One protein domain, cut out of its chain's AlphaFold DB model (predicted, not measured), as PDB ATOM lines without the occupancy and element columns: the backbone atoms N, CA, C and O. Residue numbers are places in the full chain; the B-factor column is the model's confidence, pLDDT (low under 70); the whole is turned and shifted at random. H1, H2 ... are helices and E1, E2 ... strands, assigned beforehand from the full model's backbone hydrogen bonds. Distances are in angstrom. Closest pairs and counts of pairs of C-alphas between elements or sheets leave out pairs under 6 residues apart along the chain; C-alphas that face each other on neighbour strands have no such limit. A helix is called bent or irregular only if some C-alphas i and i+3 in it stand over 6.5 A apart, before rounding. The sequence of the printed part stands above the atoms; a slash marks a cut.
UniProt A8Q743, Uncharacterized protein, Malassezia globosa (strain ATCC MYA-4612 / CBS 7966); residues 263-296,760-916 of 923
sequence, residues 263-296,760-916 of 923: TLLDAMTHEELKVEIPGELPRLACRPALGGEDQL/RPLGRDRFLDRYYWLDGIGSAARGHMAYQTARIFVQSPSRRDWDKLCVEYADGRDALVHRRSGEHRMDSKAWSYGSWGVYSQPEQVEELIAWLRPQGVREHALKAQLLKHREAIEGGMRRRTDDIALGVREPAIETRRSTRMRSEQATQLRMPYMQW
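Overview. This is residues 263 to 296 and 760 to 916 of the 923 residues of an uncharacterized protein of Malassezia globosa (strain ATCC MYA-4612 / CBS 7966) (UniProt A8Q743). A small sheet of three short strands sits near the middle, between a corner of two helices, H2 and H3, and a group made by H4 and the long bent H5; past H5b a thin looping tail leads out to the small H6 and H7, and its residues 893 to 909 stick out. The printed part has 191 residues, with seven named helices and three named strands in the order H1 E1 E2 H2 H3 E3 H4 H5 H6 H7. The sheet runs E1 E2 E3, antiparallel throughout; the class is mostly helix, though under half of the residues are in named elements. The whole is elongated, 64 by 37 by 33 A, and only just loose, close to compact, with a radius of gyration of the C-alphas of 19.7 A.

Arrangement. After residues 263 to 292, which hold no named element, H1, residues 293 to 296, only grazes the sheet of E1, residues 770 to 772, E2, residues 792 to 795, and E3, residues 836 to 839. The hairpin E1 and E2 is antiparallel, with N 770 and O 795 within hydrogen-bond range at 2.8 A. E2 and E3 are antiparallel, with N 794 and O 837 at 2.8 A. H2, residues 799 to 808, and H3, residues 812 to 824, touch only at the corner, closest at the C-alphas of Cys 806 and Arg 813, 4.5 A. H4, residues 842 to 851, only grazes the sheet. H5, residues 857 to 885, was assigned as one helix by its hydrogen bonds but is bent: C-alphas 868 and 871 are 8.1 A apart, and its arms H5a, residues 857 to 868, and H5b, residues 871 to 885, stand at a steep tilt of 62 degrees. H4 and H5a, a helical hairpin, only just touch, with 3 pairs of C-alphas within 8 A, the closest those of Ile 849 and Lys 863, 5.9 A. H4 touches H5b, closest at the C-alphas of Pro 842 and Glu 874, 4.9 A. H6, residues 904 to 908, is apart from H5b and close to but not clearly touching H7, residues 912 to 915; the closest C-alphas, of Gln 908 and Met 914, are 7.3 A apart. Every O i to N i+4 pair is within range in H3, H4, H5a, H5b and H6, against 5 of 6 in H2; H1 and H7 are too short for one.

Along the chain. H1 begins at C-alpha 293, (-8.437, 34.136, -15.879). H2 is 14.4 A long, H3 18.5 A, H4 14.6 A, H5a 16.7 A and H5b 20.5 A; E3 is 10.8 A. H7 ends at C-alpha 915, (4.886, 56.962, -13.594).

Size, cuts and confidence. The C-alphas farthest apart, of Ala 810 and Met 901, are 65.0 A apart. Residues 297 to 759 are not printed, and C-alphas 296 and 760 are 19.6 A apart across the cut. The links E1 to E2, H3 to E3 and H5 to H6 are long. Confidence is under 70 at residues 293 to 294, 779 to 786, 826 to 830 and 887 to 907.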
ATOM      1  N   THR A 263     -36.179  32.072  -8.054       85.25
ATOM      2  CA  THR A 263     -36.334  30.666  -8.476       85.25
ATOM      3  C   THR A 263     -37.757  30.289  -8.895       85.25
ATOM      4  O   THR A 263     -37.939  29.234  -9.495       85.25
ATOM      5  N   LEU A 264     -38.760  31.131  -8.615       85.69
ATOM      6  CA  LEU A 264     -40.154  30.942  -9.043       85.69
ATOM      7  C   LEU A 264     -40.435  31.493 -10.452       85.69
ATOM      8  O   LEU A 264     -41.569  31.411 -10.920       85.69
ATOM      9  N   LEU A 265     -39.434  32.097 -11.098       86.00
ATOM     10  CA  LEU A 265     -39.520  32.613 -12.461       86.00
ATOM     11  C   LEU A 265     -38.911  31.608 -13.429       86.00
ATOM     12  O   LEU A 265     -37.741  31.254 -13.282       86.00
ATOM     13  N   ASP A 266     -39.652  31.220 -14.460       83.81
ATOM     14  CA  ASP A 266     -39.130  30.411 -15.562       83.81
ATOM     15  C   ASP A 266     -38.040  31.155 -16.365       83.81
ATOM     16  O   ASP A 266     -37.819  32.369 -16.221       83.81
ATOM     17  N   ALA A 267     -37.342  30.423 -17.238       84.44
ATOM     18  CA  ALA A 267     -36.499  31.033 -18.266       84.44
ATOM     19  C   ALA A 267     -37.342  31.973 -19.154       84.44
ATOM     20  O   ALA A 267     -38.519  31.703 -19.398       84.44
ATOM     21  N   MET A 268     -36.763  33.085 -19.623       85.12
ATOM     22  CA  MET A 268     -37.530  34.082 -20.387       85.12
ATOM     23  C   MET A 268     -38.076  33.494 -21.689       85.12
ATOM     24  O   MET A 268     -37.337  32.886 -22.467       85.12
ATOM     25  N   THR A 269     -39.372  33.683 -21.936       85.12
ATOM     26  CA  THR A 269     -40.022  33.105 -23.119       85.12
ATOM     27  C   THR A 269     -39.690  33.892 -24.391       85.12
ATOM     28  O   THR A 269     -39.378  35.082 -24.359       85.12
ATOM     29  N   HIS A 270     -39.829  33.249 -25.552       83.81
ATOM     30  CA  HIS A 270     -39.694  33.904 -26.861       83.81
ATOM     31  C   HIS A 270     -40.737  35.017 -27.106       83.81
ATOM     32  O   HIS A 270     -40.566  35.824 -28.017       83.81
ATOM     33  N   GLU A 271     -41.794  35.085 -26.293       83.94
ATOM     34  CA  GLU A 271     -42.731  36.211 -26.263       83.94
ATOM     35  C   GLU A 271     -42.203  37.328 -25.353       83.94
ATOM     36  O   GLU A 271     -42.117  38.468 -25.795       83.94
ATOM     37  N   GLU A 272     -41.744  37.013 -24.132       85.19
ATOM     38  CA  GLU A 272     -41.156  37.993 -23.197       85.19
ATOM     39  C   GLU A 272     -39.932  38.726 -23.766       85.19
ATOM     40  O   GLU A 272     -39.706  39.887 -23.413       85.19
ATOM     41  N   LEU A 273     -39.168  38.059 -24.639       87.12
ATOM     42  CA  LEU A 273     -38.010  38.596 -25.364       87.12
ATOM     43  C   LEU A 273     -38.386  39.550 -26.514       87.12
ATOM     44  O   LEU A 273     -37.546  40.325 -26.952       87.12
ATOM     45  N   LYS A 274     -39.634  39.500 -27.000       85.94
ATOM     46  CA  LYS A 274     -40.158  40.370 -28.072       85.94
ATOM     47  C   LYS A 274     -40.933  41.581 -27.557       85.94
ATOM     48  O   LYS A 274     -41.410  42.382 -28.356       85.94
ATOM     49  N   VAL A 275     -41.103  41.707 -26.241       86.50
ATOM     50  CA  VAL A 275     -41.764  42.869 -25.639       86.50
ATOM     51  C   VAL A 275     -40.773  44.026 -25.579       86.50
ATOM     52  O   VAL A 275     -40.013  44.159 -24.619       86.50
ATOM     53  N   GLU A 276     -40.804  44.868 -26.606       82.62
ATOM     54  CA  GLU A 276     -40.162  46.180 -26.594       82.62
ATOM     55  C   GLU A 276     -40.913  47.112 -25.629       82.62
ATOM     56  O   GLU A 276     -42.138  47.238 -25.683       82.62
ATOM     57  N   ILE A 277     -40.177  47.754 -24.720       85.31
ATOM     58  CA  ILE A 277     -40.703  48.738 -23.766       85.31
ATOM     59  C   ILE A 277     -39.935  50.042 -24.003       85.31
ATOM     60  O   ILE A 277     -38.711  50.032 -23.859       85.31
ATOM     61  N   PRO A 278     -40.600  51.161 -24.350       85.25
ATOM     62  CA  PRO A 278     -39.922  52.434 -24.571       85.25
ATOM     63  C   PRO A 278     -39.062  52.842 -23.368       85.25
ATOM     64  O   PRO A 278     -39.574  53.031 -22.265       85.25
ATOM     65  N   GLY A 279     -37.750  52.967 -23.586       78.75
ATOM     66  CA  GLY A 279     -36.770  53.323 -22.552       78.75
ATOM     67  C   GLY A 279     -36.098  52.150 -21.818       78.75
ATOM     68  O   GLY A 279     -35.172  52.402 -21.049       78.75
ATOM     69  N   GLU A 280     -36.485  50.890 -22.055       82.94
ATOM     70  CA  GLU A 280     -35.692  49.721 -21.633       82.94
ATOM     71  C   GLU A 280     -34.853  49.148 -22.788       82.94
ATOM     72  O   GLU A 280     -35.210  49.255 -23.961       82.94
ATOM     73  N   LEU A 281     -33.734  48.500 -22.444       83.56
ATOM     74  CA  LEU A 281     -32.910  47.748 -23.395       83.56
ATOM     75  C   LEU A 281     -33.641  46.469 -23.870       83.56
ATOM     76  O   LEU A 281     -34.318  45.830 -23.054       83.56
ATOM     77  N   PRO A 282     -33.476  46.040 -25.140       87.06
ATOM     78  CA  PRO A 282     -34.031  44.780 -25.643       87.06
ATOM     79  C   PRO A 282     -33.557  43.583 -24.811       87.06
ATOM     80  O   PRO A 282     -32.361  43.408 -24.595       87.06
ATOM     81  N   ARG A 283     -34.489  42.752 -24.331       88.81
ATOM     82  CA  ARG A 283     -34.184  41.684 -23.362       88.81
ATOM     83  C   ARG A 283     -33.364  40.551 -23.973       88.81
ATOM     84  O   ARG A 283     -33.649  40.092 -25.076       88.81
ATOM     85  N   LEU A 284     -32.408  40.026 -23.205       89.50
ATOM     86  CA  LEU A 284     -31.506  38.961 -23.652       89.50
ATOM     87  C   LEU A 284     -31.765  37.642 -22.921       89.50
ATOM     88  O   LEU A 284     -31.755  37.574 -21.696       89.50
ATOM     89  N   ALA A 285     -31.949  36.560 -23.681       87.94
ATOM     90  CA  ALA A 285     -32.216  35.217 -23.148       87.94
ATOM     91  C   ALA A 285     -31.048  34.619 -22.340       87.94
ATOM     92  O   ALA A 285     -31.240  33.692 -21.557       87.94
ATOM     93  N   CYS A 286     -29.841  35.141 -22.551       90.19
ATOM     94  CA  CYS A 286     -28.601  34.658 -21.967       90.19
ATOM     95  C   CYS A 286     -27.820  35.824 -21.362       90.19
ATOM     96  O   CYS A 286     -27.925  36.951 -21.844       90.19
ATOM     97  N   ARG A 287     -26.989  35.519 -20.369       91.75
ATOM     98  CA  ARG A 287     -26.053  36.466 -19.769       91.75
ATOM     99  C   ARG A 287     -24.914  36.802 -20.755       91.75
ATOM    100  O   ARG A 287     -24.528  35.917 -21.529       91.75
ATOM    101  N   PRO A 288     -24.342  38.021 -20.713       91.00
ATOM    102  CA  PRO A 288     -23.049  38.314 -21.334       91.00
ATOM    103  C   PRO A 288     -21.965  37.312 -20.918       91.00
ATOM    104  O   PRO A 288     -21.968  36.779 -19.802       91.00
ATOM    105  N   ALA A 289     -21.000  37.091 -21.811       87.31
ATOM    106  CA  ALA A 289     -19.827  36.280 -21.510       87.31
ATOM    107  C   ALA A 289     -18.917  37.005 -20.502       87.31
ATOM    108  O   ALA A 289     -18.565  38.172 -20.695       87.31
ATOM    109  N   LEU A 290     -18.520  36.298 -19.441       87.25
ATOM    110  CA  LEU A 290     -17.515  36.772 -18.489       87.25
ATOM    111  C   LEU A 290     -16.107  36.624 -19.066       87.25
ATOM    112  O   LEU A 290     -15.781  35.601 -19.669       87.25
ATOM    113  N   GLY A 291     -15.248  37.602 -18.784       81.62
ATOM    114  CA  GLY A 291     -13.805  37.429 -18.857       81.62
ATOM    115  C   GLY A 291     -13.342  36.399 -17.827       81.62
ATOM    116  O   GLY A 291     -13.687  36.510 -16.647       81.62
ATOM    117  N   GLY A 292     -12.594  35.395 -18.290       71.56
ATOM    118  CA  GLY A 292     -11.944  34.387 -17.450       71.56
ATOM    119  C   GLY A 292     -10.592  34.855 -16.902       71.56
ATOM    120  O   GLY A 292     -10.304  36.052 -16.870       71.56
ATOM    121  N   GLU A 293      -9.751  33.898 -16.504       67.62
ATOM    122  CA  GLU A 293      -8.437  34.136 -15.879       67.62
ATOM    123  C   GLU A 293      -7.550  35.092 -16.702       67.62
ATOM    124  O   GLU A 293      -6.987  36.034 -16.145       67.62
ATOM    125  N   ASP A 294      -7.550  34.951 -18.034       68.81
ATOM    126  CA  ASP A 294      -6.810  35.808 -18.979       68.81
ATOM    127  C   ASP A 294      -7.165  37.310 -18.904       68.81
ATOM    128  O   ASP A 294      -6.397  38.140 -19.381       68.81
ATOM    129  N   GLN A 295      -8.324  37.682 -18.338       76.75
ATOM    130  CA  GLN A 295      -8.754  39.083 -18.152       76.75
ATOM    131  C   GLN A 295      -8.669  39.566 -16.693       76.75
ATOM    132  O   GLN A 295      -8.778  40.770 -16.423       76.75
ATOM    133  N   LEU A 296      -8.490  38.636 -15.748       79.88
ATOM    134  CA  LEU A 296      -8.177  38.936 -14.348       79.88
ATOM    135  C   LEU A 296      -6.684  39.224 -14.147       79.88
ATOM    136  O   LEU A 296      -6.314  39.772 -13.111       79.88
ATOM    137  N   ARG A 760     -19.208  45.244   0.030       90.62
ATOM    138  CA  ARG A 760     -20.525  44.665  -0.269       90.62
ATOM    139  C   ARG A 760     -20.687  44.468  -1.781       90.62
ATOM    140  O   ARG A 760     -20.326  45.361  -2.542       90.62
ATOM    141  N   PRO A 761     -21.258  43.342  -2.243       94.44
ATOM    142  CA  PRO A 761     -21.664  43.230  -3.638       94.44
ATOM    143  C   PRO A 761     -22.822  44.198  -3.931       94.44
ATOM    144  O   PRO A 761     -23.667  44.434  -3.064       94.44
ATOM    145  N   LEU A 762     -22.898  44.695  -5.169       94.88
ATOM    146  CA  LEU A 762     -24.042  45.444  -5.705       94.88
ATOM    147  C   LEU A 762     -25.338  44.626  -5.623       94.88
ATOM    148  O   LEU A 762     -26.415  45.170  -5.398       94.88
ATOM    149  N   GLY A 763     -25.238  43.310  -5.802       95.75
ATOM    150  CA  GLY A 763     -26.378  42.407  -5.757       95.75
ATOM    151  C   GLY A 763     -25.995  40.968  -6.082       95.75
ATOM    152  O   GLY A 763     -24.822  40.584  -6.023       95.75
ATOM    153  N   ARG A 764     -27.015  40.172  -6.402       96.06
ATOM    154  CA  ARG A 764     -26.895  38.781  -6.848       96.06
ATOM    155  C   ARG A 764     -27.873  38.520  -7.984       96.06
ATOM    156  O   ARG A 764     -28.885  39.209  -8.066       96.06
ATOM    157  N   ASP A 765     -27.590  37.514  -8.801       94.50
ATOM    158  CA  ASP A 765     -28.532  37.027  -9.810       94.50
ATOM    159  C   ASP A 765     -29.383  35.839  -9.311       94.50
ATOM    160  O   ASP A 765     -29.295  35.409  -8.149       94.50
ATOM    161  N   ARG A 766     -30.226  35.299 -10.200       92.50
ATOM    162  CA  ARG A 766     -31.058  34.106  -9.978       92.50
ATOM    163  C   ARG A 766     -30.251  32.870  -9.560       92.50
ATOM    164  O   ARG A 766     -30.785  32.026  -8.841       92.50
ATOM    165  N   PHE A 767     -28.969  32.795  -9.933       92.62
ATOM    166  CA  PHE A 767     -28.050  31.688  -9.645       92.62
ATOM    167  C   PHE A 767     -27.130  31.929  -8.434       92.62
ATOM    168  O   PHE A 767     -26.342  31.050  -8.084       92.62
ATOM    169  N   LEU A 768     -27.287  33.070  -7.750       93.25
ATOM    170  CA  LEU A 768     -26.497  33.523  -6.598       93.25
ATOM    171  C   LEU A 768     -25.033  33.900  -6.898       93.25
ATOM    172  O   LEU A 768     -24.260  34.056  -5.942       93.25
ATOM    173  N   ASP A 769     -24.664  34.130  -8.163       94.06
ATOM    174  CA  ASP A 769     -23.395  34.801  -8.479       94.06
ATOM    175  C   ASP A 769     -23.435  36.227  -7.876       94.06
ATOM    176  O   ASP A 769     -24.486  36.877  -7.828       94.06
ATOM    177  N   ARG A 770     -22.307  36.706  -7.342       96.19
ATOM    178  CA  ARG A 770     -22.172  37.971  -6.599       96.19
ATOM    179  C   ARG A 770     -21.422  39.005  -7.428       96.19
ATOM    180  O   ARG A 770     -20.307  38.740  -7.860       96.19
ATOM    181  N   TYR A 771     -22.001  40.191  -7.580       97.12
ATOM    182  CA  TYR A 771     -21.484  41.245  -8.459       97.12
ATOM    183  C   TYR A 771     -20.859  42.365  -7.621       97.12
ATOM    184  O   TYR A 771     -21.533  42.931  -6.763       97.12
ATOM    185  N   TYR A 772     -19.594  42.698  -7.861       95.94
ATOM    186  CA  TYR A 772     -18.812  43.681  -7.110       95.94
ATOM    187  C   TYR A 772     -18.293  44.784  -8.036       95.94
ATOM    188  O   TYR A 772     -17.766  44.514  -9.110       95.94
ATOM    189  N   TRP A 773     -18.398  46.033  -7.587       94.12
ATOM    190  CA  TRP A 773     -17.848  47.206  -8.265       94.12
ATOM    191  C   TRP A 773     -17.168  48.076  -7.211       94.12
ATOM    192  O   TRP A 773     -17.833  48.494  -6.256       94.12
ATOM    193  N   LEU A 774     -15.856  48.278  -7.347       92.62
ATOM    194  CA  LEU A 774     -15.024  48.911  -6.320       92.62
ATOM    195  C   LEU A 774     -14.915  50.433  -6.489       92.62
ATOM    196  O   LEU A 774     -14.671  51.109  -5.494       92.62
ATOM    197  N   ASP A 775     -15.150  50.980  -7.691       91.19
ATOM    198  CA  ASP A 775     -14.953  52.414  -7.932       91.19
ATOM    199  C   ASP A 775     -15.826  53.285  -6.997       91.19
ATOM    200  O   ASP A 775     -16.975  52.955  -6.666       91.19
ATOM    201  N   GLY A 776     -15.271  54.420  -6.562       87.06
ATOM    202  CA  GLY A 776     -15.933  55.376  -5.668       87.06
ATOM    203  C   GLY A 776     -15.902  55.009  -4.178       87.06
ATOM    204  O   GLY A 776     -16.642  55.610  -3.401       87.06
ATOM    205  N   ILE A 777     -15.078  54.040  -3.768       88.94
ATOM    206  CA  ILE A 777     -14.809  53.720  -2.356       88.94
ATOM    207  C   ILE A 777     -13.567  54.500  -1.868       88.94
ATOM    208  O   ILE A 777     -12.661  54.787  -2.651       88.94
ATOM    209  N   GLY A 778     -13.519  54.834  -0.571       83.62
ATOM    210  CA  GLY A 778     -12.285  55.200   0.137       83.62
ATOM    211  C   GLY A 778     -11.554  56.461  -0.345       83.62
ATOM    212  O   GLY A 778     -12.163  57.424  -0.825       83.62
ATOM    213  N   SER A 779     -10.226  56.481  -0.180       67.19
ATOM    214  CA  SER A 779      -9.398  57.670  -0.451       67.19
ATOM    215  C   SER A 779      -9.558  58.156  -1.899       67.19
ATOM    216  O   SER A 779      -9.814  59.334  -2.158       67.19
ATOM    217  N   ALA A 780      -9.574  57.201  -2.831       58.31
ATOM    218  CA  ALA A 780      -9.652  57.396  -4.275       58.31
ATOM    219  C   ALA A 780     -10.969  58.012  -4.804       58.31
ATOM    220  O   ALA A 780     -11.122  58.156  -6.014       58.31
ATOM    221  N   ALA A 781     -11.921  58.384  -3.940       55.94
ATOM    222  CA  ALA A 781     -13.091  59.190  -4.310       55.94
ATOM    223  C   ALA A 781     -12.845  60.720  -4.259       55.94
ATOM    224  O   ALA A 781     -13.743  61.484  -4.605       55.94
ATOM    225  N   ARG A 782     -11.658  61.173  -3.810       51.81
ATOM    226  CA  ARG A 782     -11.249  62.596  -3.754       51.81
ATOM    227  C   ARG A 782     -10.314  63.048  -4.894       51.81
ATOM    228  O   ARG A 782     -10.117  64.248  -5.051       51.81
ATOM    229  N   GLY A 783      -9.677  62.123  -5.614       49.59
ATOM    230  CA  GLY A 783      -8.497  62.417  -6.442       49.59
ATOM    231  C   GLY A 783      -8.758  62.663  -7.933       49.59
ATOM    232  O   GLY A 783      -9.823  62.356  -8.455       49.59
ATOM    233  N   HIS A 784      -7.717  63.126  -8.636       44.28
ATOM    234  CA  HIS A 784      -7.686  63.304 -10.100       44.28
ATOM    235  C   HIS A 784      -7.733  61.993 -10.917       44.28
ATOM    236  O   HIS A 784      -7.770  62.050 -12.146       44.28
ATOM    237  N   MET A 785      -7.700  60.811 -10.287       56.16
ATOM    238  CA  MET A 785      -7.734  59.543 -11.023       56.16
ATOM    239  C   MET A 785      -9.072  59.341 -11.741       56.16
ATOM    240  O   MET A 785     -10.138  59.376 -11.133       56.16
ATOM    241  N   ALA A 786      -8.991  59.061 -13.042       64.06
ATOM    242  CA  ALA A 786     -10.135  58.836 -13.920       64.06
ATOM    243  C   ALA A 786     -11.048  57.671 -13.486       64.06
ATOM    244  O   ALA A 786     -12.247  57.716 -13.762       64.06
ATOM    245  N   TYR A 787     -10.475  56.644 -12.850       85.81
ATOM    246  CA  TYR A 787     -11.131  55.441 -12.328       85.81
ATOM    247  C   TYR A 787     -10.179  54.691 -11.370       85.81
ATOM    248  O   TYR A 787      -9.024  55.090 -11.217       85.81
ATOM    249  N   GLN A 788     -10.642  53.607 -10.734       88.88
ATOM    250  CA  GLN A 788      -9.864  52.790  -9.786       88.88
ATOM    251  C   GLN A 788      -9.680  51.357 -10.327       88.88
ATOM    252  O   GLN A 788      -8.567  50.921 -10.620       88.88
ATOM    253  N   THR A 789     -10.785  50.641 -10.555       91.75
ATOM    254  CA  THR A 789     -10.810  49.320 -11.201       91.75
ATOM    255  C   THR A 789     -11.436  49.346 -12.591       91.75
ATOM    256  O   THR A 789     -11.015  48.542 -13.420       91.75
ATOM    257  N   ALA A 790     -12.425  50.223 -12.843       92.44
ATOM    258  CA  ALA A 790     -13.171  50.323 -14.112       92.44
ATOM    259  C   ALA A 790     -13.641  48.958 -14.661       92.44
ATOM    260  O   ALA A 790     -13.505  48.637 -15.840       92.44
ATOM    261  N   ARG A 791     -14.145  48.119 -13.753       93.62
ATOM    262  CA  ARG A 791     -14.472  46.702 -13.954       93.62
ATOM    263  C   ARG A 791     -15.597  46.310 -13.000       93.62
ATOM    264  O   ARG A 791     -15.626  46.792 -11.864       93.62
ATOM    265  N   ILE A 792     -16.469  45.395 -13.423       96.00
ATOM    266  CA  ILE A 792     -17.360  44.661 -12.513       96.00
ATOM    267  C   ILE A 792     -16.791  43.256 -12.335       96.00
ATOM    268  O   ILE A 792     -16.674  42.508 -13.302       96.00
ATOM    269  N   PHE A 793     -16.477  42.882 -11.098       95.62
ATOM    270  CA  PHE A 793     -16.043  41.530 -10.753       95.62
ATOM    271  C   PHE A 793     -17.249  40.680 -10.368       95.62
ATOM    272  O   PHE A 793     -18.126  41.128  -9.627       95.62
ATOM    273  N   VAL A 794     -17.294  39.444 -10.849       94.62
ATOM    274  CA  VAL A 794     -18.351  38.482 -10.536       94.62
ATOM    275  C   VAL A 794     -17.722  37.281  -9.847       94.62
ATOM    276  O   VAL A 794     -16.843  36.640 -10.412       94.62
ATOM    277  N   GLN A 795     -18.172  36.976  -8.632       93.50
ATOM    278  CA  GLN A 795     -17.775  35.779  -7.891       93.50
ATOM    279  C   GLN A 795     -18.916  34.763  -7.942       93.50
ATOM    280  O   GLN A 795     -20.055  35.087  -7.594       93.50
ATOM    281  N   SER A 796     -18.637  33.527  -8.337       91.44
ATOM    282  CA  SER A 796     -19.632  32.455  -8.319       91.44
ATOM    283  C   SER A 796     -20.052  32.103  -6.870       91.44
ATOM    284  O   SER A 796     -19.324  32.393  -5.909       91.44
ATOM    285  N   PRO A 797     -21.247  31.519  -6.646       91.62
ATOM    286  CA  PRO A 797     -21.722  31.160  -5.317       91.62
ATOM    287  C   PRO A 797     -20.768  30.191  -4.619       91.62
ATOM    288  O   PRO A 797     -20.137  29.329  -5.237       91.62
ATOM    289  N   SER A 798     -20.738  30.273  -3.286       90.50
ATOM    290  CA  SER A 798     -20.100  29.220  -2.499       90.50
ATOM    291  C   SER A 798     -20.821  27.898  -2.768       90.50
ATOM    292  O   SER A 798     -22.042  27.881  -2.960       90.50
ATOM    293  N   ARG A 799     -20.095  26.776  -2.721       87.62
ATOM    294  CA  ARG A 799     -20.694  25.441  -2.874       87.62
ATOM    295  C   ARG A 799     -21.896  25.248  -1.937       87.62
ATOM    296  O   ARG A 799     -22.918  24.718  -2.353       87.62
ATOM    297  N   ARG A 800     -21.806  25.762  -0.703       86.50
ATOM    298  CA  ARG A 800     -22.883  25.720   0.297       86.50
ATOM    299  C   ARG A 800     -24.110  26.549  -0.089       86.50
ATOM    300  O   ARG A 800     -25.218  26.157   0.260       86.50
ATOM    301  N   ASP A 801     -23.947  27.691  -0.750       88.88
ATOM    302  CA  ASP A 801     -25.085  28.502  -1.203       88.88
ATOM    303  C   ASP A 801     -25.741  27.893  -2.447       88.88
ATOM    304  O   ASP A 801     -26.966  27.837  -2.523       88.88
ATOM    305  N   TRP A 802     -24.938  27.347  -3.364       88.69
ATOM    306  CA  TRP A 802     -25.436  26.605  -4.521       88.69
ATOM    307  C   TRP A 802     -26.197  25.332  -4.124       88.69
ATOM    308  O   TRP A 802     -27.300  25.090  -4.610       88.69
ATOM    309  N   ASP A 803     -25.649  24.538  -3.198       86.31
ATOM    310  CA  ASP A 803     -26.282  23.296  -2.740       86.31
ATOM    311  C   ASP A 803     -27.624  23.556  -2.020       86.31
ATOM    312  O   ASP A 803     -28.527  22.730  -2.142       86.31
ATOM    313  N   LYS A 804     -27.813  24.711  -1.350       85.38
ATOM    314  CA  LYS A 804     -29.136  25.146  -0.844       85.38
ATOM    315  C   LYS A 804     -30.093  25.499  -1.980       85.38
ATOM    316  O   LYS A 804     -31.217  25.009  -1.992       85.38
ATOM    317  N   LEU A 805     -29.645  26.321  -2.935       87.88
ATOM    318  CA  LEU A 805     -30.464  26.768  -4.067       87.88
ATOM    319  C   LEU A 805     -31.024  25.565  -4.845       87.88
ATOM    320  O   LEU A 805     -32.193  25.556  -5.210       87.88
ATOM    321  N   CYS A 806     -30.225  24.505  -4.999       88.12
ATOM    322  CA  CYS A 806     -30.633  23.236  -5.614       88.12
ATOM    323  C   CYS A 806     -31.718  22.453  -4.845       88.12
ATOM    324  O   CYS A 806     -32.383  21.616  -5.450       88.12
ATOM    325  N   VAL A 807     -31.861  22.673  -3.532       86.88
ATOM    326  CA  VAL A 807     -32.874  22.038  -2.659       86.88
ATOM    327  C   VAL A 807     -34.141  22.896  -2.556       86.88
ATOM    328  O   VAL A 807     -35.237  22.371  -2.367       86.88
ATOM    329  N   GLU A 808     -34.005  24.216  -2.689       85.12
ATOM    330  CA  GLU A 808     -35.127  25.161  -2.701       85.12
ATOM    331  C   GLU A 808     -35.799  25.262  -4.085       85.12
ATOM    332  O   GLU A 808     -36.996  25.551  -4.162       85.12
ATOM    333  N   TYR A 809     -35.065  24.979  -5.169       87.88
ATOM    334  CA  TYR A 809     -35.571  24.980  -6.543       87.88
ATOM    335  C   TYR A 809     -36.577  23.843  -6.802       87.88
ATOM    336  O   TYR A 809     -36.302  22.674  -6.527       87.88
ATOM    337  N   ALA A 810     -37.746  24.181  -7.357       86.50
ATOM    338  CA  ALA A 810     -38.903  23.283  -7.415       86.50
ATOM    339  C   ALA A 810     -38.686  22.023  -8.274       86.50
ATOM    340  O   ALA A 810     -39.134  20.946  -7.882       86.50
ATOM    341  N   ASP A 811     -37.967  22.146  -9.395       86.50
ATOM    342  CA  ASP A 811     -37.688  21.033 -10.316       86.50
ATOM    343  C   ASP A 811     -36.365  20.302  -9.980       86.50
ATOM    344  O   ASP A 811     -35.918  19.421 -10.714       86.50
ATOM    345  N   GLY A 812     -35.730  20.663  -8.858       86.88
ATOM    346  CA  GLY A 812     -34.511  20.043  -8.343       86.88
ATOM    347  C   GLY A 812     -33.201  20.445  -9.038       86.88
ATOM    348  O   GLY A 812     -33.144  21.288  -9.937       86.88
ATOM    349  N   ARG A 813     -32.109  19.820  -8.575       87.94
ATOM    350  CA  ARG A 813     -30.720  20.162  -8.932       87.94
ATOM    351  C   ARG A 813     -30.453  20.162 -10.437       87.94
ATOM    352  O   ARG A 813     -29.867  21.115 -10.944       87.94
ATOM    353  N   ASP A 814     -30.844  19.102 -11.135       88.00
ATOM    354  CA  ASP A 814     -30.398  18.871 -12.514       88.00
ATOM    355  C   ASP A 814     -31.054  19.854 -13.494       88.00
ATOM    356  O   ASP A 814     -30.389  20.364 -14.397       88.00
ATOM    357  N   ALA A 815     -32.319  20.212 -13.253       88.88
ATOM    358  CA  ALA A 815     -33.016  21.266 -13.984       88.88
ATOM    359  C   ALA A 815     -32.354  22.639 -13.772       88.88
ATOM    360  O   ALA A 815     -32.104  23.360 -14.739       88.88
ATOM    361  N   LEU A 816     -31.992  22.979 -12.527       89.25
ATOM    362  CA  LEU A 816     -31.305  24.233 -12.204       89.25
ATOM    363  C   LEU A 816     -29.895  24.311 -12.827       89.25
ATOM    364  O   LEU A 816     -29.505  25.361 -13.339       89.25
ATOM    365  N   VAL A 817     -29.141  23.205 -12.828       88.50
ATOM    366  CA  VAL A 817     -27.828  23.101 -13.495       88.50
ATOM    367  C   VAL A 817     -27.966  23.257 -15.011       88.50
ATOM    368  O   VAL A 817     -27.219  24.029 -15.620       88.50
ATOM    369  N   HIS A 818     -28.934  22.570 -15.627       88.06
ATOM    370  CA  HIS A 818     -29.199  22.667 -17.062       88.06
ATOM    371  C   HIS A 818     -29.583  24.097 -17.468       88.06
ATOM    372  O   HIS A 818     -28.996  24.656 -18.396       88.06
ATOM    373  N   ARG A 819     -30.486  24.726 -16.705       88.44
ATOM    374  CA  ARG A 819     -30.895  26.122 -16.884       88.44
ATOM    375  C   ARG A 819     -29.710  27.086 -16.791       88.44
ATOM    376  O   ARG A 819     -29.522  27.891 -17.698       88.44
ATOM    377  N   ARG A 820     -28.876  26.979 -15.749       88.75
ATOM    378  CA  ARG A 820     -27.683  27.832 -15.584       88.75
ATOM    379  C   ARG A 820     -26.707  27.682 -16.748       88.75
ATOM    380  O   ARG A 820     -26.206  28.683 -17.243       88.75
ATOM    381  N   SER A 821     -26.494  26.455 -17.225       86.38
ATOM    382  CA  SER A 821     -25.633  26.183 -18.386       86.38
ATOM    383  C   SER A 821     -26.167  26.843 -19.666       86.38
ATOM    384  O   SER A 821     -25.412  27.493 -20.383       86.38
ATOM    385  N   GLY A 822     -27.477  26.730 -19.926       86.75
ATOM    386  CA  GLY A 822     -28.120  27.354 -21.088       86.75
ATOM    387  C   GLY A 822     -28.135  28.886 -21.036       86.75
ATOM    388  O   GLY A 822     -27.885  29.545 -22.043       86.75
ATOM    389  N   GLU A 823     -28.376  29.469 -19.859       89.00
ATOM    390  CA  GLU A 823     -28.406  30.924 -19.688       89.00
ATOM    391  C   GLU A 823     -27.005  31.565 -19.660       89.00
ATOM    392  O   GLU A 823     -26.861  32.701 -20.105       89.00
ATOM    393  N   HIS A 824     -25.963  30.875 -19.178       85.81
ATOM    394  CA  HIS A 824     -24.610  31.444 -19.047       85.81
ATOM    395  C   HIS A 824     -23.777  31.451 -20.345       85.81
ATOM    396  O   HIS A 824     -22.718  32.075 -20.352       85.81
ATOM    397  N   ARG A 825     -24.190  30.740 -21.411       72.19
ATOM    398  CA  ARG A 825     -23.401  30.545 -22.659       72.19
ATOM    399  C   ARG A 825     -21.960  30.032 -22.442       72.19
ATOM    400  O   ARG A 825     -21.104  30.209 -23.302       72.19
ATOM    401  N   MET A 826     -21.689  29.382 -21.312       63.09
ATOM    402  CA  MET A 826     -20.373  28.848 -20.955       63.09
ATOM    403  C   MET A 826     -20.433  27.338 -20.751       63.09
ATOM    404  O   MET A 826     -21.407  26.818 -20.201       63.09
ATOM    405  N   ASP A 827     -19.350  26.646 -21.104       56.16
ATOM    406  CA  ASP A 827     -19.154  25.259 -20.702       56.16
ATOM    407  C   ASP A 827     -19.203  25.150 -19.173       56.16
ATOM    408  O   ASP A 827     -18.408  25.770 -18.458       56.16
ATOM    409  N   SER A 828     -20.089  24.293 -18.656       51.12
ATOM    410  CA  SER A 828     -20.320  24.092 -17.212       51.12
ATOM    411  C   SER A 828     -19.092  23.572 -16.432       51.12
ATOM    412  O   SER A 828     -19.185  23.309 -15.233       51.12
ATOM    413  N   LYS A 829     -17.950  23.399 -17.103       50.38
ATOM    414  CA  LYS A 829     -16.662  23.000 -16.532       50.38
ATOM    415  C   LYS A 829     -15.774  24.190 -16.137       50.38
ATOM    416  O   LYS A 829     -14.884  23.997 -15.316       50.38
ATOM    417  N   ALA A 830     -16.008  25.381 -16.699       56.41
ATOM    418  CA  ALA A 830     -15.193  26.576 -16.453       56.41
ATOM    419  C   ALA A 830     -15.639  27.372 -15.209       56.41
ATOM    420  O   ALA A 830     -14.812  27.936 -14.500       56.41
ATOM    421  N   TRP A 831     -16.944  27.405 -14.913       76.06
ATOM    422  CA  TRP A 831     -17.510  28.227 -13.834       76.06
ATOM    423  C   TRP A 831     -17.615  27.448 -12.509       76.06
ATOM    424  O   TRP A 831     -18.690  26.985 -12.114       76.06
ATOM    425  N   SER A 832     -16.467  27.238 -11.857       74.38
ATOM    426  CA  SER A 832     -16.338  26.474 -10.606       74.38
ATOM    427  C   SER A 832     -16.856  27.245  -9.375       74.38
ATOM    428  O   SER A 832     -17.160  28.434  -9.442       74.38
ATOM    429  N   TYR A 833     -17.039  26.580  -8.227       84.69
ATOM    430  CA  TYR A 833     -17.582  27.232  -7.020       84.69
ATOM    431  C   TYR A 833     -16.574  28.202  -6.396       84.69
ATOM    432  O   TYR A 833     -15.465  27.796  -6.064       84.69
ATOM    433  N   GLY A 834     -16.983  29.453  -6.184       84.50
ATOM    434  CA  GLY A 834     -16.110  30.524  -5.698       84.50
ATOM    435  C   GLY A 834     -15.194  31.144  -6.760       84.50
ATOM    436  O   GLY A 834     -14.464  32.069  -6.423       84.50
ATOM    437  N   SER A 835     -15.239  30.689  -8.022       88.25
ATOM    438  CA  SER A 835     -14.450  31.288  -9.105       88.25
ATOM    439  C   SER A 835     -14.793  32.759  -9.317       88.25
ATOM    440  O   SER A 835     -15.945  33.175  -9.159       88.25
ATOM    441  N   TRP A 836     -13.796  33.526  -9.744       91.62
ATOM    442  CA  TRP A 836     -13.950  34.916 -10.148       91.62
ATOM    443  C   TRP A 836     -13.978  35.046 -11.674       91.62
ATOM    444  O   TRP A 836     -13.436  34.216 -12.401       91.62
ATOM    445  N   GLY A 837     -14.623  36.103 -12.153       91.06
ATOM    446  CA  GLY A 837     -14.643  36.540 -13.547       91.06
ATOM    447  C   GLY A 837     -14.938  38.037 -13.615       91.06
ATOM    448  O   GLY A 837     -15.214  38.664 -12.588       91.06
ATOM    449  N   VAL A 838     -14.868  38.631 -14.804       93.25
ATOM    450  CA  VAL A 838     -14.928  40.095 -14.954       93.25
ATOM    451  C   VAL A 838     -15.727  40.555 -16.174       93.25
ATOM    452  O   VAL A 838     -15.702  39.917 -17.225       93.25
ATOM    453  N   TYR A 839     -16.407  41.695 -16.043       94.62
ATOM    454  CA  TYR A 839     -16.819  42.536 -17.168       94.62
ATOM    455  C   TYR A 839     -15.945  43.792 -17.187       94.62
ATOM    456  O   TYR A 839     -15.772  44.442 -16.150       94.62
ATOM    457  N   SER A 840     -15.405  44.119 -18.361       91.94
ATOM    458  CA  SER A 840     -14.461  45.229 -18.568       91.94
ATOM    459  C   SER A 840     -14.916  46.222 -19.642       91.94
ATOM    460  O   SER A 840     -14.263  47.247 -19.802       91.94
ATOM    461  N   GLN A 841     -15.991  45.923 -20.383       92.94
ATOM    462  CA  GLN A 841     -16.508  46.764 -21.466       92.94
ATOM    463  C   GLN A 841     -17.945  47.243 -21.181       92.94
ATOM    464  O   GLN A 841     -18.719  46.470 -20.604       92.94
ATOM    465  N   PRO A 842     -18.329  48.475 -21.581       94.88
ATOM    466  CA  PRO A 842     -19.662  49.033 -21.331       94.88
ATOM    467  C   PRO A 842     -20.805  48.149 -21.838       94.88
ATOM    468  O   PRO A 842     -21.797  47.945 -21.140       94.88
ATOM    469  N   GLU A 843     -20.639  47.553 -23.017       94.12
ATOM    470  CA  GLU A 843     -21.663  46.763 -23.704       94.12
ATOM    471  C   GLU A 843     -22.018  45.509 -22.892       94.12
ATOM    472  O   GLU A 843     -23.182  45.130 -22.807       94.12
ATOM    473  N   GLN A 844     -21.043  44.917 -22.189       94.06
ATOM    474  CA  GLN A 844     -21.290  43.798 -21.269       94.06
ATOM    475  C   GLN A 844     -22.186  44.207 -20.085       94.06
ATOM    476  O   GLN A 844     -22.904  43.371 -19.537       94.06
ATOM    477  N   VAL A 845     -22.161  45.477 -19.670       95.25
ATOM    478  CA  VAL A 845     -23.023  46.002 -18.599       95.25
ATOM    479  C   VAL A 845     -24.445  46.218 -19.116       95.25
ATOM    480  O   VAL A 845     -25.405  45.890 -18.416       95.25
ATOM    481  N   GLU A 846     -24.593  46.687 -20.356       94.62
ATOM    482  CA  GLU A 846     -25.890  46.788 -21.032       94.62
ATOM    483  C   GLU A 846     -26.527  45.408 -21.247       94.62
ATOM    484  O   GLU A 846     -27.672  45.192 -20.840       94.62
ATOM    485  N   GLU A 847     -25.770  44.440 -21.778       94.31
ATOM    486  CA  GLU A 847     -26.220  43.051 -21.933       94.31
ATOM    487  C   GLU A 847     -26.636  42.428 -20.585       94.31
ATOM    488  O   GLU A 847     -27.636  41.709 -20.502       94.31
ATOM    489  N   LEU A 848     -25.919  42.736 -19.496       95.19
ATOM    490  CA  LEU A 848     -26.264  42.273 -18.150       95.19
ATOM    491  C   LEU A 848     -27.596  42.874 -17.666       95.19
ATOM    492  O   LEU A 848     -28.460  42.146 -17.175       95.19
ATOM    493  N   ILE A 849     -27.794  44.186 -17.835       95.31
ATOM    494  CA  ILE A 849     -29.039  44.896 -17.482       95.31
ATOM    495  C   ILE A 849     -30.238  44.385 -18.310       95.31
ATOM    496  O   ILE A 849     -31.372  44.374 -17.815       95.31
ATOM    497  N   ALA A 850     -29.987  43.938 -19.542       93.88
ATOM    498  CA  ALA A 850     -30.969  43.356 -20.453       93.88
ATOM    499  C   ALA A 850     -31.323  41.881 -20.156       93.88
ATOM    500  O   ALA A 850     -32.428  41.441 -20.482       93.88
ATOM    501  N   TRP A 851     -30.422  41.111 -19.537       93.94
ATOM    502  CA  TRP A 851     -30.671  39.715 -19.138       93.94
ATOM    503  C   TRP A 851     -31.401  39.579 -17.787       93.94
ATOM    504  O   TRP A 851     -32.158  38.624 -17.583       93.94
ATOM    505  N   LEU A 852     -31.195  40.515 -16.853       94.00
ATOM    506  CA  LEU A 852     -31.787  40.479 -15.505       94.00
ATOM    507  C   LEU A 852     -33.321  40.642 -15.524       94.00
ATOM    508  O   LEU A 852     -33.853  41.586 -16.111       94.00
ATOM    509  N   ARG A 853     -34.037  39.760 -14.811       91.56
ATOM    510  CA  ARG A 853     -35.502  39.754 -14.677       91.56
ATOM    511  C   ARG A 853     -35.947  40.632 -13.494       91.56
ATOM    512  O   ARG A 853     -35.897  40.176 -12.352       91.56
ATOM    513  N   PRO A 854     -36.492  41.848 -13.705       89.12
ATOM    514  CA  PRO A 854     -36.919  42.729 -12.608       89.12
ATOM    515  C   PRO A 854     -38.157  42.230 -11.837       89.12
ATOM    516  O   PRO A 854     -38.591  42.896 -10.897       89.12
ATOM    517  N   GLN A 855     -38.731  41.081 -12.219       90.12
ATOM    518  CA  GLN A 855     -39.748  40.375 -11.435       90.12
ATOM    519  C   GLN A 855     -39.165  39.636 -10.213       90.12
ATOM    520  O   GLN A 855     -39.922  39.314  -9.297       90.12
ATOM    521  N   GLY A 856     -37.860  39.340 -10.199       92.75
ATOM    522  CA  GLY A 856     -37.185  38.603  -9.126       92.75
ATOM    523  C   GLY A 856     -36.652  39.528  -8.031       92.75
ATOM    524  O   GLY A 856     -36.197  40.629  -8.326       92.75
ATOM    525  N   VAL A 857     -36.706  39.124  -6.759       93.31
ATOM    526  CA  VAL A 857     -36.267  39.957  -5.621       93.31
ATOM    527  C   VAL A 857     -34.774  40.299  -5.688       93.31
ATOM    528  O   VAL A 857     -34.407  41.452  -5.444       93.31
ATOM    529  N   ARG A 858     -33.900  39.337  -6.013       94.81
ATOM    530  CA  ARG A 858     -32.452  39.579  -6.138       94.81
ATOM    531  C   ARG A 858     -32.139  40.395  -7.380       94.81
ATOM    532  O   ARG A 858     -31.388  41.367  -7.301       94.81
ATOM    533  N   GLU A 859     -32.741  40.034  -8.507       94.69
ATOM    534  CA  GLU A 859     -32.425  40.653  -9.792       94.69
ATOM    535  C   GLU A 859     -33.022  42.047  -9.963       94.69
ATOM    536  O   GLU A 859     -32.381  42.905 -10.566       94.69
ATOM    537  N   HIS A 860     -34.173  42.328  -9.350       94.56
ATOM    538  CA  HIS A 860     -34.682  43.689  -9.198       94.56
ATOM    539  C   HIS A 860     -33.684  44.565  -8.429       94.56
ATOM    540  O   HIS A 860     -33.349  45.661  -8.879       94.56
ATOM    541  N   ALA A 861     -33.160  44.076  -7.298       95.69
ATOM    542  CA  ALA A 861     -32.180  44.813  -6.504       95.69
ATOM    543  C   ALA A 861     -30.862  45.036  -7.273       95.69
ATOM    544  O   ALA A 861     -30.339  46.151  -7.270       95.69
ATOM    545  N   LEU A 862     -30.357  44.015  -7.978       97.06
ATOM    546  CA  LEU A 862     -29.149  44.121  -8.799       97.06
ATOM    547  C   LEU A 862     -29.342  45.077  -9.991       97.06
ATOM    548  O   LEU A 862     -28.535  45.989 -10.157       97.06
ATOM    549  N   LYS A 863     -30.425  44.941 -10.772       95.88
ATOM    550  CA  LYS A 863     -30.730  45.840 -11.903       95.88
ATOM    551  C   LYS A 863     -30.912  47.287 -11.429       95.88
ATOM    552  O   LYS A 863     -30.410  48.196 -12.082       95.88
ATOM    553  N   ALA A 864     -31.524  47.509 -10.262       95.56
ATOM    554  CA  ALA A 864     -31.637  48.839  -9.662       95.56
ATOM    555  C   ALA A 864     -30.276  49.444  -9.256       95.56
ATOM    556  O   ALA A 864     -30.062  50.635  -9.475       95.56
ATOM    557  N   GLN A 865     -29.342  48.659  -8.697       94.94
ATOM    558  CA  GLN A 865     -27.989  49.157  -8.391       94.94
ATOM    559  C   GLN A 865     -27.147  49.398  -9.651       94.94
ATOM    560  O   GLN A 865     -26.407  50.379  -9.693       94.94
ATOM    561  N   LEU A 866     -27.272  48.547 -10.676       95.88
ATOM    562  CA  LEU A 866     -26.585  48.727 -11.958       95.88
ATOM    563  C   LEU A 866     -27.079  49.987 -12.677       95.88
ATOM    564  O   LEU A 866     -26.267  50.847 -12.996       95.88
ATOM    565  N   LEU A 867     -28.396  50.158 -12.847       94.62
ATOM    566  CA  LEU A 867     -28.975  51.359 -13.468       94.62
ATOM    567  C   LEU A 867     -28.586  52.641 -12.721       94.62
ATOM    568  O   LEU A 867     -28.198  53.620 -13.349       94.62
ATOM    569  N   LYS A 868     -28.606  52.622 -11.381       91.88
ATOM    570  CA  LYS A 868     -28.203  53.758 -10.537       91.88
ATOM    571  C   LYS A 868     -26.744  54.195 -10.725       91.88
ATOM    572  O   LYS A 868     -26.405  55.343 -10.441       91.88
ATOM    573  N   HIS A 869     -25.872  53.281 -11.135       91.25
ATOM    574  CA  HIS A 869     -24.435  53.521 -11.240       91.25
ATOM    575  C   HIS A 869     -23.900  53.422 -12.676       91.25
ATOM    576  O   HIS A 869     -22.700  53.594 -12.877       91.25
ATOM    577  N   ARG A 870     -24.780  53.204 -13.662       92.44
ATOM    578  CA  ARG A 870     -24.460  52.938 -15.071       92.44
ATOM    579  C   ARG A 870     -23.463  53.939 -15.655       92.44
ATOM    580  O   ARG A 870     -22.389  53.537 -16.083       92.44
ATOM    581  N   GLU A 871     -23.769  55.233 -15.574       91.00
ATOM    582  CA  GLU A 871     -22.921  56.318 -16.096       91.00
ATOM    583  C   GLU A 871     -21.496  56.301 -15.515       91.00
ATOM    584  O   GLU A 871     -20.526  56.521 -16.236       91.00
ATOM    585  N   ALA A 872     -21.358  56.000 -14.219       90.06
ATOM    586  CA  ALA A 872     -20.066  55.959 -13.534       90.06
ATOM    587  C   ALA A 872     -19.282  54.668 -13.829       90.06
ATOM    588  O   ALA A 872     -18.063  54.720 -13.988       90.06
ATOM    589  N   ILE A 873     -19.973  53.526 -13.928       93.12
ATOM    590  CA  ILE A 873     -19.384  52.232 -14.304       93.12
ATOM    591  C   ILE A 873     -18.855  52.307 -15.739       93.12
ATOM    592  O   ILE A 873     -17.669  52.090 -15.979       93.12
ATOM    593  N   GLU A 874     -19.722  52.658 -16.690       94.06
ATOM    594  CA  GLU A 874     -19.362  52.733 -18.104       94.06
ATOM    595  C   GLU A 874     -18.384  53.874 -18.396       94.06
ATOM    596  O   GLU A 874     -17.497  53.718 -19.227       94.06
ATOM    597  N   GLY A 875     -18.518  55.021 -17.719       92.19
ATOM    598  CA  GLY A 875     -17.576  56.136 -17.840       92.19
ATOM    599  C   GLY A 875     -16.168  55.757 -17.377       92.19
ATOM    600  O   GLY A 875     -15.193  56.131 -18.025       92.19
ATOM    601  N   GLY A 876     -16.058  54.954 -16.311       91.62
ATOM    602  CA  GLY A 876     -14.795  54.346 -15.898       91.62
ATOM    603  C   GLY A 876     -14.261  53.354 -16.936       91.62
ATOM    604  O   GLY A 876     -13.096  53.447 -17.315       91.62
ATOM    605  N   MET A 877     -15.108  52.445 -17.435       93.44
ATOM    606  CA  MET A 877     -14.736  51.456 -18.461       93.44
ATOM    607  C   MET A 877     -14.246  52.107 -19.760       93.44
ATOM    608  O   MET A 877     -13.191  51.720 -20.256       93.44
ATOM    609  N   ARG A 878     -14.953  53.124 -20.274       92.75
ATOM    610  CA  ARG A 878     -14.546  53.877 -21.473       92.75
ATOM    611  C   ARG A 878     -13.171  54.514 -21.269       92.75
ATOM    612  O   ARG A 878     -12.245  54.140 -21.975       92.75
ATOM    613  N   ARG A 879     -12.987  55.301 -20.199       89.69
ATOM    614  CA  ARG A 879     -11.682  55.908 -19.864       89.69
ATOM    615  C   ARG A 879     -10.556  54.884 -19.680       89.69
ATOM    616  O   ARG A 879      -9.417  55.173 -20.027       89.69
ATOM    617  N   ARG A 880     -10.849  53.684 -19.160       89.69
ATOM    618  CA  ARG A 880      -9.876  52.580 -19.087       89.69
ATOM    619  C   ARG A 880      -9.507  52.042 -20.468       89.69
ATOM    620  O   ARG A 880      -8.330  51.801 -20.719       89.69
ATOM    621  N   THR A 881     -10.482  51.844 -21.346       88.88
ATOM    622  CA  THR A 881     -10.235  51.428 -22.732       88.88
ATOM    623  C   THR A 881      -9.465  52.507 -23.503       88.88
ATOM    624  O   THR A 881      -8.522  52.159 -24.209       88.88
ATOM    625  N   ASP A 882      -9.765  53.791 -23.291       87.56
ATOM    626  CA  ASP A 882      -9.049  54.927 -23.889       87.56
ATOM    627  C   ASP A 882      -7.583  54.992 -23.412       87.56
ATOM    628  O   ASP A 882      -6.666  55.024 -24.232       87.56
ATOM    629  N   ASP A 883      -7.339  54.913 -22.097       84.12
ATOM    630  CA  ASP A 883      -5.993  54.852 -21.501       84.12
ATOM    631  C   ASP A 883      -5.165  53.667 -22.053       84.12
ATOM    632  O   ASP A 883      -3.951  53.773 -22.255       84.12
ATOM    633  N   ILE A 884      -5.797  52.517 -22.312       81.81
ATOM    634  CA  ILE A 884      -5.132  51.354 -22.922       81.81
ATOM    635  C   ILE A 884      -4.857  51.606 -24.412       81.81
ATOM    636  O   ILE A 884      -3.743  51.365 -24.873       81.81
ATOM    637  N   ALA A 885      -5.836  52.121 -25.163       82.19
ATOM    638  CA  ALA A 885      -5.735  52.361 -26.605       82.19
ATOM    639  C   ALA A 885      -4.722  53.461 -26.971       82.19
ATOM    640  O   ALA A 885      -4.049  53.365 -27.997       82.19
ATOM    641  N   LEU A 886      -4.560  54.472 -26.111       78.94
ATOM    642  CA  LEU A 886      -3.531  55.511 -26.222       78.94
ATOM    643  C   LEU A 886      -2.119  55.016 -25.849       78.94
ATOM    644  O   LEU A 886      -1.162  55.790 -25.885       78.94
ATOM    645  N   GLY A 887      -1.971  53.744 -25.468       66.38
ATOM    646  CA  GLY A 887      -0.699  53.168 -25.037       66.38
ATOM    647  C   GLY A 887      -0.233  53.654 -23.662       66.38
ATOM    648  O   GLY A 887       0.923  53.435 -23.304       66.38
ATOM    649  N   VAL A 888      -1.103  54.304 -22.876       66.31
ATOM    650  CA  VAL A 888      -0.781  54.685 -21.492       66.31
ATOM    651  C   VAL A 888      -0.696  53.424 -20.636       66.31
ATOM    652  O   VAL A 888       0.240  53.295 -19.855       66.31
ATOM    653  N   ARG A 889      -1.634  52.476 -20.804       64.94
ATOM    654  CA  ARG A 889      -1.793  51.293 -19.932       64.94
ATOM    655  C   ARG A 889      -1.752  49.935 -20.649       64.94
ATOM    656  O   ARG A 889      -2.541  49.053 -20.317       64.94
ATOM    657  N   GLU A 890      -0.858  49.736 -21.619       52.41
ATOM    658  CA  GLU A 890      -0.719  48.420 -22.273       52.41
ATOM    659  C   GLU A 890      -0.458  47.287 -21.248       52.41
ATOM    660  O   GLU A 890       0.521  47.352 -20.495       52.41
ATOM    661  N   PRO A 891      -1.295  46.227 -21.204       44.41
ATOM    662  CA  PRO A 891      -1.026  45.050 -20.385       44.41
ATOM    663  C   PRO A 891       0.112  44.223 -21.000       44.41
ATOM    664  O   PRO A 891       0.179  44.027 -22.215       44.41
ATOM    665  N   ALA A 892       1.007  43.706 -20.158       44.66
ATOM    666  CA  ALA A 892       2.247  43.065 -20.592       44.66
ATOM    667  C   ALA A 892       2.041  41.642 -21.162       44.66
ATOM    668  O   ALA A 892       2.329  40.645 -20.501       44.66
ATOM    669  N   ILE A 893       1.585  41.547 -22.416       40.72
ATOM    670  CA  ILE A 893       1.545  40.303 -23.203       40.72
ATOM    671  C   ILE A 893       2.409  40.481 -24.463       40.72
ATOM    672  O   ILE A 893       1.937  40.951 -25.498       40.72
ATOM    673  N   GLU A 894       3.689  40.095 -24.386       43.12
ATOM    674  CA  GLU A 894       4.695  40.285 -25.448       43.12
ATOM    675  C   GLU A 894       4.461  39.426 -26.713       43.12
ATOM    676  O   GLU A 894       5.226  38.521 -27.060       43.12
ATOM    677  N   THR A 895       3.427  39.741 -27.491       37.09
ATOM    678  CA  THR A 895       3.133  39.084 -28.775       37.09
ATOM    679  C   THR A 895       3.811  39.778 -29.962       37.09
ATOM    680  O   THR A 895       3.175  40.257 -30.894       37.09
ATOM    681  N   ARG A 896       5.155  39.769 -29.941       53.03
ATOM    682  CA  ARG A 896       6.075  40.019 -31.078       53.03
ATOM    683  C   ARG A 896       5.617  41.039 -32.144       53.03
ATOM    684  O   ARG A 896       5.075  40.652 -33.181       53.03
ATOM    685  N   ARG A 897       6.100  42.282 -32.048       38.19
ATOM    686  CA  ARG A 897       6.440  43.101 -33.234       38.19
ATOM    687  C   ARG A 897       7.688  43.941 -32.970       38.19
ATOM    688  O   ARG A 897       7.715  44.783 -32.087       38.19
ATOM    689  N   SER A 898       8.740  43.677 -33.741       50.47
ATOM    690  CA  SER A 898      10.012  44.397 -33.653       50.47
ATOM    691  C   SER A 898      10.040  45.572 -34.621       50.47
ATOM    692  O   SER A 898       9.868  45.357 -35.818       50.47
ATOM    693  N   THR A 899      10.412  46.755 -34.123       40.81
ATOM    694  CA  THR A 899      11.331  47.656 -34.841       40.81
ATOM    695  C   THR A 899      12.177  48.488 -33.870       40.81
ATOM    696  O   THR A 899      11.735  49.518 -33.379       40.81
ATOM    697  N   ARG A 900      13.443  48.075 -33.700       43.19
ATOM    698  CA  ARG A 900      14.616  48.908 -33.340       43.19
ATOM    699  C   ARG A 900      14.570  49.731 -32.032       43.19
ATOM    700  O   ARG A 900      14.269  50.917 -32.040       43.19
ATOM    701  N   MET A 901      15.112  49.131 -30.968       41.22
ATOM    702  CA  MET A 901      16.008  49.786 -29.992       41.22
ATOM    703  C   MET A 901      15.591  51.174 -29.452       41.22
ATOM    704  O   MET A 901      16.348  52.141 -29.526       41.22
ATOM    705  N   ARG A 902      14.455  51.237 -28.748       51.62
ATOM    706  CA  ARG A 902      14.505  51.851 -27.406       51.62
ATOM    707  C   ARG A 902      15.116  50.823 -26.450       51.62
ATOM    708  O   ARG A 902      14.943  49.625 -26.669       51.62
ATOM    709  N   SER A 903      15.860  51.266 -25.437       64.50
ATOM    710  CA  SER A 903      16.326  50.360 -24.382       64.50
ATOM    711  C   SER A 903      15.133  49.846 -23.576       64.50
ATOM    712  O   SER A 903      14.159  50.571 -23.380       64.50
ATOM    713  N   GLU A 904      15.214  48.611 -23.083       63.62
ATOM    714  CA  GLU A 904      14.142  47.982 -22.297       63.62
ATOM    715  C   GLU A 904      13.790  48.828 -21.060       63.62
ATOM    716  O   GLU A 904      12.617  49.077 -20.800       63.62
ATOM    717  N   GLN A 905      14.797  49.411 -20.398       62.09
ATOM    718  CA  GLN A 905      14.626  50.403 -19.327       62.09
ATOM    719  C   GLN A 905      13.793  51.627 -19.760       62.09
ATOM    720  O   GLN A 905      12.933  52.087 -19.013       62.09
ATOM    721  N   ALA A 906      13.989  52.150 -20.977       65.94
ATOM    722  CA  ALA A 906      13.225  53.292 -21.493       65.94
ATOM    723  C   ALA A 906      11.781  52.936 -21.902       65.94
ATOM    724  O   ALA A 906      10.975  53.848 -22.113       65.94
ATOM    725  N   THR A 907      11.459  51.643 -22.011       69.38
ATOM    726  CA  THR A 907      10.085  51.125 -22.106       69.38
ATOM    727  C   THR A 907       9.500  50.912 -20.707       69.38
ATOM    728  O   THR A 907       8.422  51.420 -20.424       69.38
ATOM    729  N   GLN A 908      10.237  50.270 -19.791       70.00
ATOM    730  CA  GLN A 908       9.826  50.053 -18.395       70.00
ATOM    731  C   GLN A 908       9.457  51.366 -17.683       70.00
ATOM    732  O   GLN A 908       8.402  51.449 -17.061       70.00
ATOM    733  N   LEU A 909      10.262  52.422 -17.844       75.62
ATOM    734  CA  LEU A 909      10.009  53.754 -17.271       75.62
ATOM    735  C   LEU A 909       8.728  54.442 -17.786       75.62
ATOM    736  O   LEU A 909       8.341  55.473 -17.241       75.62
ATOM    737  N   ARG A 910       8.074  53.905 -18.826       76.44
ATOM    738  CA  ARG A 910       6.811  54.428 -19.377       76.44
ATOM    739  C   ARG A 910       5.575  53.716 -18.836       76.44
ATOM    740  O   ARG A 910       4.484  54.249 -18.997       76.44
ATOM    741  N   MET A 911       5.720  52.554 -18.199       81.38
ATOM    742  CA  MET A 911       4.577  51.809 -17.661       81.38
ATOM    743  C   MET A 911       3.866  52.634 -16.564       81.38
ATOM    744  O   MET A 911       4.559  53.290 -15.779       81.38
ATOM    745  N   PRO A 912       2.522  52.585 -16.435       84.25
ATOM    746  CA  PRO A 912       1.754  53.406 -15.485       84.25
ATOM    747  C   PRO A 912       2.299  53.389 -14.060       84.25
ATOM    748  O   PRO A 912       2.525  54.427 -13.440       84.25
ATOM    749  N   TYR A 913       2.605  52.189 -13.573       87.81
ATOM    750  CA  TYR A 913       3.087  51.938 -12.222       87.81
ATOM    751  C   TYR A 913       4.495  52.508 -11.944       87.81
ATOM    752  O   TYR A 913       4.862  52.692 -10.785       87.81
ATOM    753  N   MET A 914       5.268  52.829 -12.990       89.62
ATOM    754  CA  MET A 914       6.551  53.544 -12.899       89.62
ATOM    755  C   MET A 914       6.384  55.067 -13.021       89.62
ATOM    756  O   MET A 914       7.263  55.818 -12.588       89.62
ATOM    757  N   GLN A 915       5.257  55.542 -13.563       87.44
ATOM    758  CA  GLN A 915       4.886  56.962 -13.594       87.44
ATOM    759  C   GLN A 915       4.165  57.418 -12.312       87.44
ATOM    760  O   GLN A 915       4.274  58.585 -11.942       87.44
ATOM    761  N   TRP A 916       3.483  56.512 -11.600       89.75
ATOM    762  CA  TRP A 916       2.785  56.794 -10.338       89.75
ATOM    763  C   TRP A 916       3.695  57.435  -9.272       89.75
ATOM    764  O   TRP A 916       4.869  57.077  -9.135       89.75
TER     765      TRP A 916